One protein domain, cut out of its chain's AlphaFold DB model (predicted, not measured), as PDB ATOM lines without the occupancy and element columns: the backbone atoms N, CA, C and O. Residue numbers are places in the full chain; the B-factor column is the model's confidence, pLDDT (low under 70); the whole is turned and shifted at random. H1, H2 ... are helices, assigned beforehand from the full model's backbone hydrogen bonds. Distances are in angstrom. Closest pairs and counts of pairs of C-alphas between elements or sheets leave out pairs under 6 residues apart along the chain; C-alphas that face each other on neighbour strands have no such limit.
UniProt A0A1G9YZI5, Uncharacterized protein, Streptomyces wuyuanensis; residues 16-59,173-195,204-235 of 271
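Overview. This is residues 16 to 59, 173 to 195 and 204 to 235 of the 271 residues of an uncharacterized protein of Streptomyces wuyuanensis (UniProt A0A1G9YZI5). Three long helices make a loose up-and-down bundle, each running against the one before it in the chain; they come together near one end, by the first residues of H1 and H3 and the last of H2, and spread apart from there. H1 makes the longest axis, and its residues 37 to 59 stick out as a long arm; residues 219 to 235 of H3 stick out as well. The printed part has 99 residues, with three named helices in the order H1, H2, H3 and no named strand, and its class is all helix. It is only just loose, close to extended, with a radius of gyration of the C-alphas of 18.8 A, and the C-alphas span 67 by 26 by 25 A.

Along the chain. Find C-alpha 16 at (-26.884, 51.308, -20.394); from there H1, residues 16 to 59, runs 63.8 A to C-alpha 59 at (-43.045, 12.109, 27.326). Next look at H3, residues 204 to 235, which runs 46.2 A and ends at C-alpha 235 at (-29.101, 37.056, 22.346). H2, residues 173 to 195, is 33.4 A from first to last C-alpha.

Arrangement. Begin with H1, which touches H3 and runs the same way at a shallow tilt of 21 degrees. Look for where they touch at residues 16 to 26 of H1 and 204 to 214 of H3 alone; the closest C-alphas of the two are those of Ala 19 and Ala 207, 6.4 A apart. H2 and H3 only just touch, with 3 pairs of C-alphas within 8 A, through residues 187 to 194 of H2 and 208 to 215 of H3 alone. Their closest C-alphas are those of Leu 194 and Ala 208, 7.3 A apart, and they run opposite ways at a shallow tilt of 32 degrees. H1 and H2 are close but not clearly touching, the closest C-alphas being those of Leu 18 and Cys 190 at 7.8 A; they run opposite ways at a shallow tilt of 25 degrees. In the backbones of H2 and H3 every O i to N i+4 pair is within hydrogen-bond range, and in H1 39 of 40 are.

Size, cuts and confidence. The two C-alphas farthest apart are those of Asp 59 and Gln 204, at 66.9 A. Without the stretches that stand free, the body of 59 residues spans 38 by 20 by 19 A. Residues 60 to 172 are not printed, and C-alphas 59 and 173 are 37.8 A apart across that cut; residues 196 to 203 are not printed either, with 13.6 A between C-alphas 195 and 204. The mean pLDDT of the printed part is 72.9, and you will find values under 70 at residues 16 to 26, 33, 173 to 177, 193, 232 and 235.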
ATOM      1  N   ILE A  16     -26.001  52.432 -20.049       64.31
ATOM      2  CA  ILE A  16     -26.884  51.308 -20.394       64.31
ATOM      3  C   ILE A  16     -26.185  49.961 -20.144       64.31
ATOM      4  O   ILE A  16     -26.798  49.038 -19.615       64.31
ATOM      5  N   ALA A  17     -24.889  49.857 -20.452       65.50
ATOM      6  CA  ALA A  17     -24.090  48.677 -20.127       65.50
ATOM      7  C   ALA A  17     -23.918  48.514 -18.607       65.50
ATOM      8  O   ALA A  17     -23.954  47.395 -18.106       65.50
ATOM      9  N   LEU A  18     -23.818  49.616 -17.854       60.75
ATOM     10  CA  LEU A  18     -23.828  49.582 -16.384       60.75
ATOM     11  C   LEU A  18     -25.157  49.075 -15.822       60.75
ATOM     12  O   LEU A  18     -25.143  48.217 -14.946       60.75
ATOM     13  N   ALA A  19     -26.296  49.542 -16.338       63.09
ATOM     14  CA  ALA A  19     -27.609  49.047 -15.922       63.09
ATOM     15  C   ALA A  19     -27.791  47.552 -16.251       63.09
ATOM     16  O   ALA A  19     -28.296  46.792 -15.422       63.09
ATOM     17  N   ALA A  20     -27.306  47.119 -17.421       66.75
ATOM     18  CA  ALA A  20     -27.337  45.724 -17.852       66.75
ATOM     19  C   ALA A  20     -26.496  44.788 -16.964       66.75
ATOM     20  O   ALA A  20     -26.791  43.600 -16.902       66.75
ATOM     21  N   VAL A  21     -25.489  45.308 -16.251       62.97
ATOM     22  CA  VAL A  21     -24.664  44.544 -15.293       62.97
ATOM     23  C   VAL A  21     -25.185  44.685 -13.859       62.97
ATOM     24  O   VAL A  21     -25.235  43.711 -13.109       62.97
ATOM     25  N   ALA A  22     -25.630  45.877 -13.465       63.28
ATOM     26  CA  ALA A  22     -26.089  46.151 -12.109       63.28
ATOM     27  C   ALA A  22     -27.359  45.366 -11.753       63.28
ATOM     28  O   ALA A  22     -27.447  44.811 -10.656       63.28
ATOM     29  N   LEU A  23     -28.319  45.261 -12.675       65.31
ATOM     30  CA  LEU A  23     -29.566  44.526 -12.451       65.31
ATOM     31  C   LEU A  23     -29.352  43.024 -12.184       65.31
ATOM     32  O   LEU A  23     -29.804  42.562 -11.134       65.31
ATOM     33  N   PRO A  24     -28.648  42.250 -13.034       66.25
ATOM     34  CA  PRO A  24     -28.436  40.828 -12.774       66.25
ATOM     35  C   PRO A  24     -27.604  40.582 -11.517       66.25
ATOM     36  O   PRO A  24     -27.893  39.632 -10.791       66.25
ATOM     37  N   VAL A  25     -26.639  41.451 -11.188       68.19
ATOM     38  CA  VAL A  25     -25.903  41.328  -9.921       68.19
ATOM     39  C   VAL A  25     -26.815  41.592  -8.727       68.19
ATOM     40  O   VAL A  25     -26.765  40.851  -7.750       68.19
ATOM     41  N   THR A  26     -27.713  42.574  -8.812       69.25
ATOM     42  CA  THR A  26     -28.692  42.839  -7.746       69.25
ATOM     43  C   THR A  26     -29.660  41.666  -7.579       69.25
ATOM     44  O   THR A  26     -29.936  41.260  -6.452       69.25
ATOM     45  N   VAL A  27     -30.121  41.062  -8.678       75.62
ATOM     46  CA  VAL A  27     -30.970  39.859  -8.654       75.62
ATOM     47  C   VAL A  27     -30.227  38.668  -8.047       75.62
ATOM     48  O   VAL A  27     -30.781  37.990  -7.185       75.62
ATOM     49  N   LEU A  28     -28.967  38.440  -8.427       75.00
ATOM     50  CA  LEU A  28     -28.119  37.396  -7.841       75.00
ATOM     51  C   LEU A  28     -27.915  37.610  -6.341       75.00
ATOM     52  O   LEU A  28     -28.019  36.657  -5.567       75.00
ATOM     53  N   LEU A  29     -27.682  38.852  -5.915       70.31
ATOM     54  CA  LEU A  29     -27.481  39.186  -4.511       70.31
ATOM     55  C   LEU A  29     -28.767  38.975  -3.703       70.31
ATOM     56  O   LEU A  29     -28.757  38.286  -2.684       70.31
ATOM     57  N   CYS A  30     -29.894  39.501  -4.188       76.69
ATOM     58  CA  CYS A  30     -31.204  39.311  -3.568       76.69
ATOM     59  C   CYS A  30     -31.597  37.828  -3.523       76.69
ATOM     60  O   CYS A  30     -32.078  37.359  -2.493       76.69
ATOM     61  N   GLY A  31     -31.340  37.069  -4.592       75.94
ATOM     62  CA  GLY A  31     -31.582  35.627  -4.656       75.94
ATOM     63  C   GLY A  31     -30.716  34.842  -3.669       75.94
ATOM     64  O   GLY A  31     -31.223  33.984  -2.943       75.94
ATOM     65  N   HIS A  32     -29.428  35.176  -3.565       74.06
ATOM     66  CA  HIS A  32     -28.522  34.565  -2.594       74.06
ATOM     67  C   HIS A  32     -28.967  34.837  -1.150       74.06
ATOM     68  O   HIS A  32     -29.010  33.930  -0.316       74.06
ATOM     69  N   LEU A  33     -29.375  36.070  -0.853       67.94
ATOM     70  CA  LEU A  33     -29.855  36.457   0.472       67.94
ATOM     71  C   LEU A  33     -31.213  35.820   0.810       67.94
ATOM     72  O   LEU A  33     -31.400  35.348   1.934       67.94
ATOM     73  N   ALA A  34     -32.136  35.728  -0.152       73.00
ATOM     74  CA  ALA A  34     -33.398  35.006   0.007       73.00
ATOM     75  C   ALA A  34     -33.157  33.518   0.298       73.00
ATOM     76  O   ALA A  34     -33.809  32.946   1.173       73.00
ATOM     77  N   LEU A  35     -32.162  32.910  -0.354       74.81
ATOM     78  CA  LEU A  35     -31.745  31.538  -0.080       74.81
ATOM     79  C   LEU A  35     -31.193  31.381   1.346       74.81
ATOM     80  O   LEU A  35     -31.514  30.399   2.015       74.81
ATOM     81  N   LEU A  36     -30.402  32.336   1.847       74.06
ATOM     82  CA  LEU A  36     -29.914  32.316   3.233       74.06
ATOM     83  C   LEU A  36     -31.055  32.464   4.248       74.06
ATOM     84  O   LEU A  36     -31.101  31.711   5.223       74.06
ATOM     85  N   ALA A  37     -31.998  33.376   4.007       71.75
ATOM     86  CA  ALA A  37     -33.178  33.556   4.853       71.75
ATOM     87  C   ALA A  37     -34.099  32.324   4.830       71.75
ATOM     88  O   ALA A  37     -34.651  31.920   5.852       71.75
ATOM     89  N   TRP A  38     -34.244  31.681   3.675       73.81
ATOM     90  CA  TRP A  38     -34.987  30.432   3.552       73.81
ATOM     91  C   TRP A  38     -34.287  29.281   4.280       73.81
ATOM     92  O   TRP A  38     -34.933  28.532   5.011       73.81
ATOM     93  N   ARG A  39     -32.956  29.178   4.167       76.44
ATOM     94  CA  ARG A  39     -32.154  28.202   4.920       76.44
ATOM     95  C   ARG A  39     -32.259  28.425   6.426       76.44
ATOM     96  O   ARG A  39     -32.391  27.448   7.155       76.44
ATOM     97  N   SER A  40     -32.231  29.670   6.903       72.75
ATOM     98  CA  SER A  40     -32.383  29.958   8.334       72.75
ATOM     99  C   SER A  40     -33.784  29.608   8.837       72.75
ATOM    100  O   SER A  40     -33.911  28.994   9.893       72.75
ATOM    101  N   ARG A  41     -34.834  29.892   8.054       75.56
ATOM    102  CA  ARG A  41     -36.203  29.444   8.355       75.56
ATOM    103  C   ARG A  41     -36.313  27.923   8.395       75.56
ATOM    104  O   ARG A  41     -36.867  27.405   9.357       75.56
ATOM    105  N   ARG A  42     -35.737  27.210   7.420       76.38
ATOM    106  CA  ARG A  42     -35.699  25.740   7.429       76.38
ATOM    107  C   ARG A  42     -34.944  25.185   8.631       76.38
ATOM    108  O   ARG A  42     -35.406  24.217   9.214       76.38
ATOM    109  N   ARG A  43     -33.830  25.803   9.037       74.75
ATOM    110  CA  ARG A  43     -33.121  25.421  10.272       74.75
ATOM    111  C   ARG A  43     -34.018  25.604  11.495       74.75
ATOM    112  O   ARG A  43     -34.169  24.666  12.254       74.75
ATOM    113  N   ARG A  44     -34.697  26.751  11.630       75.25
ATOM    114  CA  ARG A  44     -35.647  26.990  12.735       75.25
ATOM    115  C   ARG A  44     -36.805  25.990  12.736       75.25
ATOM    116  O   ARG A  44     -37.218  25.546  13.802       75.25
ATOM    117  N   GLN A  45     -37.330  25.634  11.563       77.94
ATOM    118  CA  GLN A  45     -38.362  24.603  11.433       77.94
ATOM    119  C   GLN A  45     -37.832  23.232  11.856       77.94
ATOM    120  O   GLN A  45     -38.457  22.596  12.696       77.94
ATOM    121  N   ALA A  46     -36.652  22.835  11.376       76.19
ATOM    122  CA  ALA A  46     -36.003  21.587  11.772       76.19
ATOM    123  C   ALA A  46     -35.697  21.550  13.278       76.19
ATOM    124  O   ALA A  46     -35.924  20.535  13.922       76.19
ATOM    125  N   ASP A  47     -35.247  22.660  13.865       75.25
ATOM    126  CA  ASP A  47     -35.028  22.778  15.308       75.25
ATOM    127  C   ASP A  47     -36.349  22.671  16.081       75.25
ATOM    128  O   ASP A  47     -36.398  22.044  17.132       75.25
ATOM    129  N   THR A  48     -37.441  23.226  15.547       77.44
ATOM    130  CA  THR A  48     -38.779  23.100  16.146       77.44
ATOM    131  C   THR A  48     -39.286  21.661  16.071       77.44
ATOM    132  O   THR A  48     -39.852  21.157  17.036       77.44
ATOM    133  N   GLU A  49     -39.091  20.989  14.937       81.06
ATOM    134  CA  GLU A  49     -39.448  19.581  14.745       81.06
ATOM    135  C   GLU A  49     -38.633  18.669  15.659       81.06
ATOM    136  O   GLU A  49     -39.218  17.820  16.325       81.06
ATOM    137  N   ARG A  50     -37.323  18.909  15.781       74.44
ATOM    138  CA  ARG A  50     -36.463  18.247  16.773       74.44
ATOM    139  C   ARG A  50     -36.992  18.463  18.176       74.44
ATOM    140  O   ARG A  50     -37.227  17.503  18.885       74.44
ATOM    141  N   HIS A  51     -37.316  19.702  18.532       72.62
ATOM    142  CA  HIS A  51     -37.843  20.003  19.855       72.62
ATOM    143  C   HIS A  51     -39.178  19.296  20.145       72.62
ATOM    144  O   HIS A  51     -39.459  18.955  21.293       72.62
ATOM    145  N   ARG A  52     -40.008  19.055  19.121       78.88
ATOM    146  CA  ARG A  52     -41.214  18.221  19.248       78.88
ATOM    147  C   ARG A  52     -40.877  16.737  19.382       78.88
ATOM    148  O   ARG A  52     -41.500  16.076  20.203       78.88
ATOM    149  N   ALA A  53     -39.921  16.226  18.609       78.50
ATOM    150  CA  ALA A  53     -39.476  14.837  18.690       78.50
ATOM    151  C   ALA A  53     -38.833  14.530  20.051       78.50
ATOM    152  O   ALA A  53     -39.193  13.542  20.680       78.50
ATOM    153  N   ASP A  54     -37.974  15.419  20.549       72.06
ATOM    154  CA  ASP A  54     -37.341  15.318  21.866       72.06
ATOM    155  C   ASP A  54     -38.390  15.361  22.980       72.06
ATOM    156  O   ASP A  54     -38.305  14.597  23.937       72.06
ATOM    157  N   ARG A  55     -39.416  16.218  22.850       74.56
ATOM    158  CA  ARG A  55     -40.572  16.233  23.762       74.56
ATOM    159  C   ARG A  55     -41.314  14.909  23.751       74.56
ATOM    160  O   ARG A  55     -41.473  14.335  24.812       74.56
ATOM    161  N   ALA A  56     -41.693  14.404  22.580       78.25
ATOM    162  CA  ALA A  56     -42.395  13.127  22.468       78.25
ATOM    163  C   ALA A  56     -41.561  11.954  23.015       78.25
ATOM    164  O   ALA A  56     -42.102  11.047  23.639       78.25
ATOM    165  N   HIS A  57     -40.241  11.986  22.816       73.31
ATOM    166  CA  HIS A  57     -39.324  11.001  23.381       73.31
ATOM    167  C   HIS A  57     -39.250  11.098  24.909       73.31
ATOM    168  O   HIS A  57     -39.300  10.075  25.585       73.31
ATOM    169  N   CYS A  58     -39.182  12.318  25.455       71.69
ATOM    170  CA  CYS A  58     -39.221  12.536  26.898       71.69
ATOM    171  C   CYS A  58     -40.576  12.137  27.495       71.69
ATOM    172  O   CYS A  58     -40.594  11.503  28.534       71.69
ATOM    173  N   ASP A  59     -41.698  12.449  26.844       76.00
ATOM    174  CA  ASP A  59     -43.045  12.109  27.326       76.00
ATOM    175  C   ASP A  59     -43.270  10.586  27.378       76.00
ATOM    176  O   ASP A  59     -44.058  10.097  28.185       76.00
ATOM    177  N   ALA A 173     -19.133  29.512   5.499       57.41
ATOM    178  CA  ALA A 173     -18.175  30.593   5.716       57.41
ATOM    179  C   ALA A 173     -17.540  31.049   4.393       57.41
ATOM    180  O   ALA A 173     -17.500  32.245   4.116       57.41
ATOM    181  N   VAL A 174     -17.139  30.101   3.538       63.25
ATOM    182  CA  VAL A 174     -16.540  30.405   2.228       63.25
ATOM    183  C   VAL A 174     -17.537  31.121   1.315       63.25
ATOM    184  O   VAL A 174     -17.199  32.172   0.778       63.25
ATOM    185  N   LEU A 175     -18.789  30.644   1.212       65.00
ATOM    186  CA  LEU A 175     -19.819  31.350   0.433       65.00
ATOM    187  C   LEU A 175     -20.083  32.768   0.956       65.00
ATOM    188  O   LEU A 175     -20.305  33.680   0.161       65.00
ATOM    189  N   GLY A 176     -20.047  32.959   2.279       66.75
ATOM    190  CA  GLY A 176     -20.185  34.279   2.890       66.75
ATOM    191  C   GLY A 176     -19.064  35.228   2.463       66.75
ATOM    192  O   GLY A 176     -19.344  36.338   2.013       66.75
ATOM    193  N   CYS A 177     -17.808  34.783   2.547       69.06
ATOM    194  CA  CYS A 177     -16.647  35.583   2.150       69.06
ATOM    195  C   CYS A 177     -16.660  35.925   0.655       69.06
ATOM    196  O   CYS A 177     -16.438  37.080   0.290       69.06
ATOM    197  N   THR A 178     -16.976  34.958  -0.215       70.38
ATOM    198  CA  THR A 178     -17.071  35.197  -1.663       70.38
ATOM    199  C   THR A 178     -18.180  36.198  -1.989       70.38
ATOM    200  O   THR A 178     -17.966  37.101  -2.795       70.38
ATOM    201  N   GLY A 179     -19.337  36.103  -1.323       71.94
ATOM    202  CA  GLY A 179     -20.434  37.058  -1.494       71.94
ATOM    203  C   GLY A 179     -20.047  38.492  -1.114       71.94
ATOM    204  O   GLY A 179     -20.350  39.425  -1.855       71.94
ATOM    205  N   VAL A 180     -19.326  38.672  -0.001       71.81
ATOM    206  CA  VAL A 180     -18.832  39.995   0.425       71.81
ATOM    207  C   VAL A 180     -17.796  40.544  -0.559       71.81
ATOM    208  O   VAL A 180     -17.881  41.710  -0.932       71.81
ATOM    209  N   ALA A 181     -16.857  39.719  -1.029       73.75
ATOM    210  CA  ALA A 181     -15.834  40.150  -1.981       73.75
ATOM    211  C   ALA A 181     -16.440  40.618  -3.317       73.75
ATOM    212  O   ALA A 181     -16.081  41.686  -3.816       73.75
ATOM    213  N   VAL A 182     -17.409  39.868  -3.859       74.31
ATOM    214  CA  VAL A 182     -18.142  40.249  -5.080       74.31
ATOM    215  C   VAL A 182     -18.897  41.565  -4.877       74.31
ATOM    216  O   VAL A 182     -18.888  42.424  -5.757       74.31
ATOM    217  N   MET A 183     -19.495  41.762  -3.700       72.06
ATOM    218  CA  MET A 183     -20.200  42.999  -3.364       72.06
ATOM    219  C   MET A 183     -19.260  44.210  -3.309       72.06
ATOM    220  O   MET A 183     -19.566  45.253  -3.879       72.06
ATOM    221  N   VAL A 184     -18.098  44.085  -2.663       78.75
ATOM    222  CA  VAL A 184     -17.105  45.173  -2.596       78.75
ATOM    223  C   VAL A 184     -16.585  45.520  -3.992       78.75
ATOM    224  O   VAL A 184     -16.503  46.698  -4.340       78.75
ATOM    225  N   ALA A 185     -16.297  44.509  -4.818       76.00
ATOM    226  CA  ALA A 185     -15.858  44.711  -6.196       76.00
ATOM    227  C   ALA A 185     -16.919  45.445  -7.041       76.00
ATOM    228  O   ALA A 185     -16.587  46.393  -7.752       76.00
ATOM    229  N   GLN A 186     -18.196  45.063  -6.911       78.50
ATOM    230  CA  GLN A 186     -19.331  45.741  -7.547       78.50
ATOM    231  C   GLN A 186     -19.394  47.222  -7.148       78.50
ATOM    232  O   GLN A 186     -19.497  48.093  -8.011       78.50
ATOM    233  N   TRP A 187     -19.316  47.516  -5.847       75.94
ATOM    234  CA  TRP A 187     -19.376  48.885  -5.325       75.94
ATOM    235  C   TRP A 187     -18.225  49.748  -5.832       75.94
ATOM    236  O   TRP A 187     -18.456  50.869  -6.283       75.94
ATOM    237  N   ALA A 188     -17.000  49.217  -5.810       78.62
ATOM    238  CA  ALA A 188     -15.830  49.909  -6.337       78.62
ATOM    239  C   ALA A 188     -15.991  50.211  -7.834       78.62
ATOM    240  O   ALA A 188     -15.764  51.341  -8.267       78.62
ATOM    241  N   PHE A 189     -16.457  49.231  -8.616       77.00
ATOM    242  CA  PHE A 189     -16.684  49.396 -10.049       77.00
ATOM    243  C   PHE A 189     -17.757  50.452 -10.351       77.00
ATOM    244  O   PHE A 189     -17.524  51.355 -11.155       77.00
ATOM    245  N   CYS A 190     -18.911  50.391  -9.676       70.25
ATOM    246  CA  CYS A 190     -19.975  51.384  -9.833       70.25
ATOM    247  C   CYS A 190     -19.526  52.785  -9.390       70.25
ATOM    248  O   CYS A 190     -19.837  53.759 -10.070       70.25
ATOM    249  N   GLY A 191     -18.771  52.893  -8.293       73.50
ATOM    250  CA  GLY A 191     -18.241  54.165  -7.802       73.50
ATOM    251  C   GLY A 191     -17.283  54.824  -8.795       73.50
ATOM    252  O   GLY A 191     -17.450  55.997  -9.117       73.50
ATOM    253  N   ILE A 192     -16.330  54.060  -9.342       75.56
ATOM    254  CA  ILE A 192     -15.396  54.550 -10.369       75.56
ATOM    255  C   ILE A 192     -16.149  54.963 -11.637       75.56
ATOM    256  O   ILE A 192     -15.865  56.009 -12.218       75.56
ATOM    257  N   ALA A 193     -17.127  54.171 -12.074       69.56
ATOM    258  CA  ALA A 193     -17.918  54.498 -13.255       69.56
ATOM    259  C   ALA A 193     -18.702  55.811 -13.086       69.56
ATOM    260  O   ALA A 193     -18.710  56.642 -13.994       69.56
ATOM    261  N   LEU A 194     -19.316  56.028 -11.919       70.06
ATOM    262  CA  LEU A 194     -20.085  57.240 -11.626       70.06
ATOM    263  C   LEU A 194     -19.208  58.498 -11.524       70.06
ATOM    264  O   LEU A 194     -19.658  59.573 -11.902       70.06
ATOM    265  N   THR A 195     -17.967  58.389 -11.041       76.06
ATOM    266  CA  THR A 195     -17.060  59.549 -10.925       76.06
ATOM    267  C   THR A 195     -16.350  59.889 -12.230       76.06
ATOM    268  O   THR A 195     -15.988  61.043 -12.449       76.06
ATOM    269  N   GLN A 204     -29.328  58.627 -19.449       71.44
ATOM    270  CA  GLN A 204     -28.110  58.342 -18.685       71.44
ATOM    271  C   GLN A 204     -28.240  58.798 -17.230       71.44
ATOM    272  O   GLN A 204     -27.798  58.088 -16.330       71.44
ATOM    273  N   VAL A 205     -28.892  59.943 -17.002       74.25
ATOM    274  CA  VAL A 205     -29.213  60.438 -15.658       74.25
ATOM    275  C   VAL A 205     -30.128  59.449 -14.939       74.25
ATOM    276  O   VAL A 205     -29.792  59.011 -13.845       74.25
ATOM    277  N   VAL A 206     -31.220  59.009 -15.578       74.31
ATOM    278  CA  VAL A 206     -32.154  58.027 -14.991       74.31
ATOM    279  C   VAL A 206     -31.444  56.718 -14.629       74.31
ATOM    280  O   VAL A 206     -31.641  56.192 -13.534       74.31
ATOM    281  N   ALA A 207     -30.579  56.207 -15.511       72.31
ATOM    282  CA  ALA A 207     -29.807  54.995 -15.245       72.31
ATOM    283  C   ALA A 207     -28.839  55.167 -14.059       72.31
ATOM    284  O   ALA A 207     -28.784  54.305 -13.182       72.31
ATOM    285  N   ALA A 208     -28.116  56.289 -13.992       72.56
ATOM    286  CA  ALA A 208     -27.218  56.594 -12.880       72.56
ATOM    287  C   ALA A 208     -27.978  56.707 -11.546       72.56
ATOM    288  O   ALA A 208     -27.551  56.134 -10.543       72.56
ATOM    289  N   THR A 209     -29.139  57.370 -11.540       75.06
ATOM    290  CA  THR A 209     -30.005  57.470 -10.357       75.06
ATOM    291  C   THR A 209     -30.514  56.100  -9.911       75.06
ATOM    292  O   THR A 209     -30.493  55.802  -8.718       75.06
ATOM    293  N   ALA A 210     -30.922  55.233 -10.842       75.75
ATOM    294  CA  ALA A 210     -31.376  53.882 -10.518       75.75
ATOM    295  C   ALA A 210     -30.263  53.032  -9.881       75.75
ATOM    296  O   ALA A 210     -30.498  52.370  -8.868       75.75
ATOM    297  N   VAL A 211     -29.039  53.090 -10.423       74.19
ATOM    298  CA  VAL A 211     -27.867  52.412  -9.841       74.19
ATOM    299  C   VAL A 211     -27.573  52.954  -8.443       74.19
ATOM    300  O   VAL A 211     -27.383  52.174  -7.511       74.19
ATOM    301  N   PHE A 212     -27.597  54.275  -8.262       75.38
ATOM    302  CA  PHE A 212     -27.366  54.906  -6.964       75.38
ATOM    303  C   PHE A 212     -28.397  54.479  -5.907       75.38
ATOM    304  O   PHE A 212     -28.028  54.093  -4.798       75.38
ATOM    305  N   LEU A 213     -29.687  54.466  -6.255       77.69
ATOM    306  CA  LEU A 213     -30.753  54.006  -5.359       77.69
ATOM    307  C   LEU A 213     -30.613  52.521  -5.004       77.69
ATOM    308  O   LEU A 213     -30.820  52.146  -3.848       77.69
ATOM    309  N   ALA A 214     -30.222  51.678  -5.964       75.19
ATOM    310  CA  ALA A 214     -29.967  50.262  -5.712       75.19
ATOM    311  C   ALA A 214     -28.813  50.059  -4.713       75.19
ATOM    312  O   ALA A 214     -28.933  49.238  -3.802       75.19
ATOM    313  N   LEU A 215     -27.735  50.844  -4.828       73.25
ATOM    314  CA  LEU A 215     -26.620  50.828  -3.874       73.25
ATOM    315  C   LEU A 215     -27.073  51.277  -2.472       73.25
ATOM    316  O   LEU A 215     -26.788  50.595  -1.489       73.25
ATOM    317  N   ILE A 216     -27.850  52.359  -2.352       78.75
ATOM    318  CA  ILE A 216     -28.394  52.795  -1.050       78.75
ATOM    319  C   ILE A 216     -29.263  51.702  -0.417       78.75
ATOM    320  O   ILE A 216     -29.111  51.400   0.769       78.75
ATOM    321  N   ALA A 217     -30.152  51.080  -1.196       78.12
ATOM    322  CA  ALA A 217     -31.010  50.004  -0.707       78.12
ATOM    323  C   ALA A 217     -30.190  48.798  -0.214       78.12
ATOM    324  O   ALA A 217     -30.481  48.242   0.849       78.12
ATOM    325  N   GLN A 218     -29.131  48.428  -0.944       75.25
ATOM    326  CA  GLN A 218     -28.190  47.387  -0.532       75.25
ATOM    327  C   GLN A 218     -27.490  47.726   0.792       75.25
ATOM    328  O   GLN A 218     -27.386  46.861   1.663       75.25
ATOM    329  N   LEU A 219     -27.047  48.976   0.972       77.00
ATOM    330  CA  LEU A 219     -26.376  49.419   2.197       77.00
ATOM    331  C   LEU A 219     -27.324  49.401   3.403       77.00
ATOM    332  O   LEU A 219     -27.005  48.802   4.430       77.00
ATOM    333  N   GLY A 220     -28.520  49.985   3.268       77.31
ATOM    334  CA  GLY A 220     -29.525  49.989   4.335       77.31
ATOM    335  C   GLY A 220     -29.937  48.575   4.754       77.31
ATOM    336  O   GLY A 220     -30.128  48.292   5.940       77.31
ATOM    337  N   TRP A 221     -30.004  47.649   3.796       74.88
ATOM    338  CA  TRP A 221     -30.255  46.241   4.081       74.88
ATOM    339  C   TRP A 221     -29.099  45.567   4.832       74.88
ATOM    340  O   TRP A 221     -29.351  44.855   5.805       74.88
ATOM    341  N   MET A 222     -27.842  45.806   4.436       74.75
ATOM    342  CA  MET A 222     -26.661  45.284   5.140       74.75
ATOM    343  C   MET A 222     -26.635  45.738   6.601       74.75
ATOM    344  O   MET A 222     -26.466  44.900   7.484       74.75
ATOM    345  N   CYS A 223     -26.904  47.021   6.863       77.44
ATOM    346  CA  CYS A 223     -27.022  47.553   8.222       77.44
ATOM    347  C   CYS A 223     -28.155  46.883   9.013       77.44
ATOM    348  O   CYS A 223     -28.026  46.613  10.204       77.44
ATOM    349  N   ARG A 224     -29.279  46.562   8.361       79.00
ATOM    350  CA  ARG A 224     -30.376  45.833   9.008       79.00
ATOM    351  C   ARG A 224     -29.985  44.394   9.344       79.00
ATOM    352  O   ARG A 224     -30.333  43.910  10.417       79.00
ATOM    353  N   VAL A 225     -29.285  43.700   8.446       74.25
ATOM    354  CA  VAL A 225     -28.824  42.323   8.682       74.25
ATOM    355  C   VAL A 225     -27.737  42.287   9.750       74.25
ATOM    356  O   VAL A 225     -27.780  41.396  10.595       74.25
ATOM    357  N   SER A 226     -26.800  43.239   9.760       72.75
ATOM    358  CA  SER A 226     -25.801  43.347  10.826       72.75
ATOM    359  C   SER A 226     -26.474  43.625  12.163       72.75
ATOM    360  O   SER A 226     -26.203  42.898  13.106       72.75
ATOM    361  N   ALA A 227     -27.452  44.534  12.225       76.12
ATOM    362  CA  ALA A 227     -28.224  44.785  13.442       76.12
ATOM    363  C   ALA A 227     -29.016  43.548  13.907       76.12
ATOM    364  O   ALA A 227     -29.122  43.281  15.102       76.12
ATOM    365  N   LEU A 228     -29.567  42.755  12.980       74.75
ATOM    366  CA  LEU A 228     -30.226  41.490  13.318       74.75
ATOM    367  C   LEU A 228     -29.231  40.434  13.802       74.75
ATOM    368  O   LEU A 228     -29.547  39.711  14.740       74.75
ATOM    369  N   ARG A 229     -28.039  40.352  13.202       73.56
ATOM    370  CA  ARG A 229     -26.963  39.457  13.648       73.56
ATOM    371  C   ARG A 229     -26.389  39.878  14.986       73.56
ATOM    372  O   ARG A 229     -26.113  39.011  15.796       73.56
ATOM    373  N   GLU A 230     -26.214  41.169  15.219       72.31
ATOM    374  CA  GLU A 230     -25.786  41.720  16.499       72.31
ATOM    375  C   GLU A 230     -26.820  41.405  17.560       72.31
ATOM    376  O   GLU A 230     -26.437  40.897  18.600       72.31
ATOM    377  N   ARG A 231     -28.116  41.555  17.262       74.69
ATOM    378  CA  ARG A 231     -29.176  41.068  18.147       74.69
ATOM    379  C   ARG A 231     -29.085  39.561  18.336       74.69
ATOM    380  O   ARG A 231     -29.073  39.121  19.464       74.69
ATOM    381  N   GLU A 232     -28.962  38.742  17.297       69.56
ATOM    382  CA  GLU A 232     -28.835  37.284  17.475       69.56
ATOM    383  C   GLU A 232     -27.574  36.889  18.265       69.56
ATOM    384  O   GLU A 232     -27.626  35.952  19.054       69.56
ATOM    385  N   GLN A 233     -26.459  37.603  18.104       70.69
ATOM    386  CA  GLN A 233     -25.212  37.394  18.842       70.69
ATOM    387  C   GLN A 233     -25.279  37.925  20.265       70.69
ATOM    388  O   GLN A 233     -24.671  37.341  21.148       70.69
ATOM    389  N   GLU A 234     -25.963  39.038  20.491       71.44
ATOM    390  CA  GLU A 234     -26.253  39.578  21.809       71.44
ATOM    391  C   GLU A 234     -27.172  38.602  22.530       71.44
ATOM    392  O   GLU A 234     -26.805  38.131  23.589       71.44
ATOM    393  N   TRP A 235     -28.239  38.138  21.880       62.41
ATOM    394  CA  TRP A 235     -29.101  37.056  22.346       62.41
ATOM    395  C   TRP A 235     -28.345  35.742  22.564       62.41
ATOM    396  O   TRP A 235     -28.700  34.998  23.467       62.41
TER     397      TRP A 235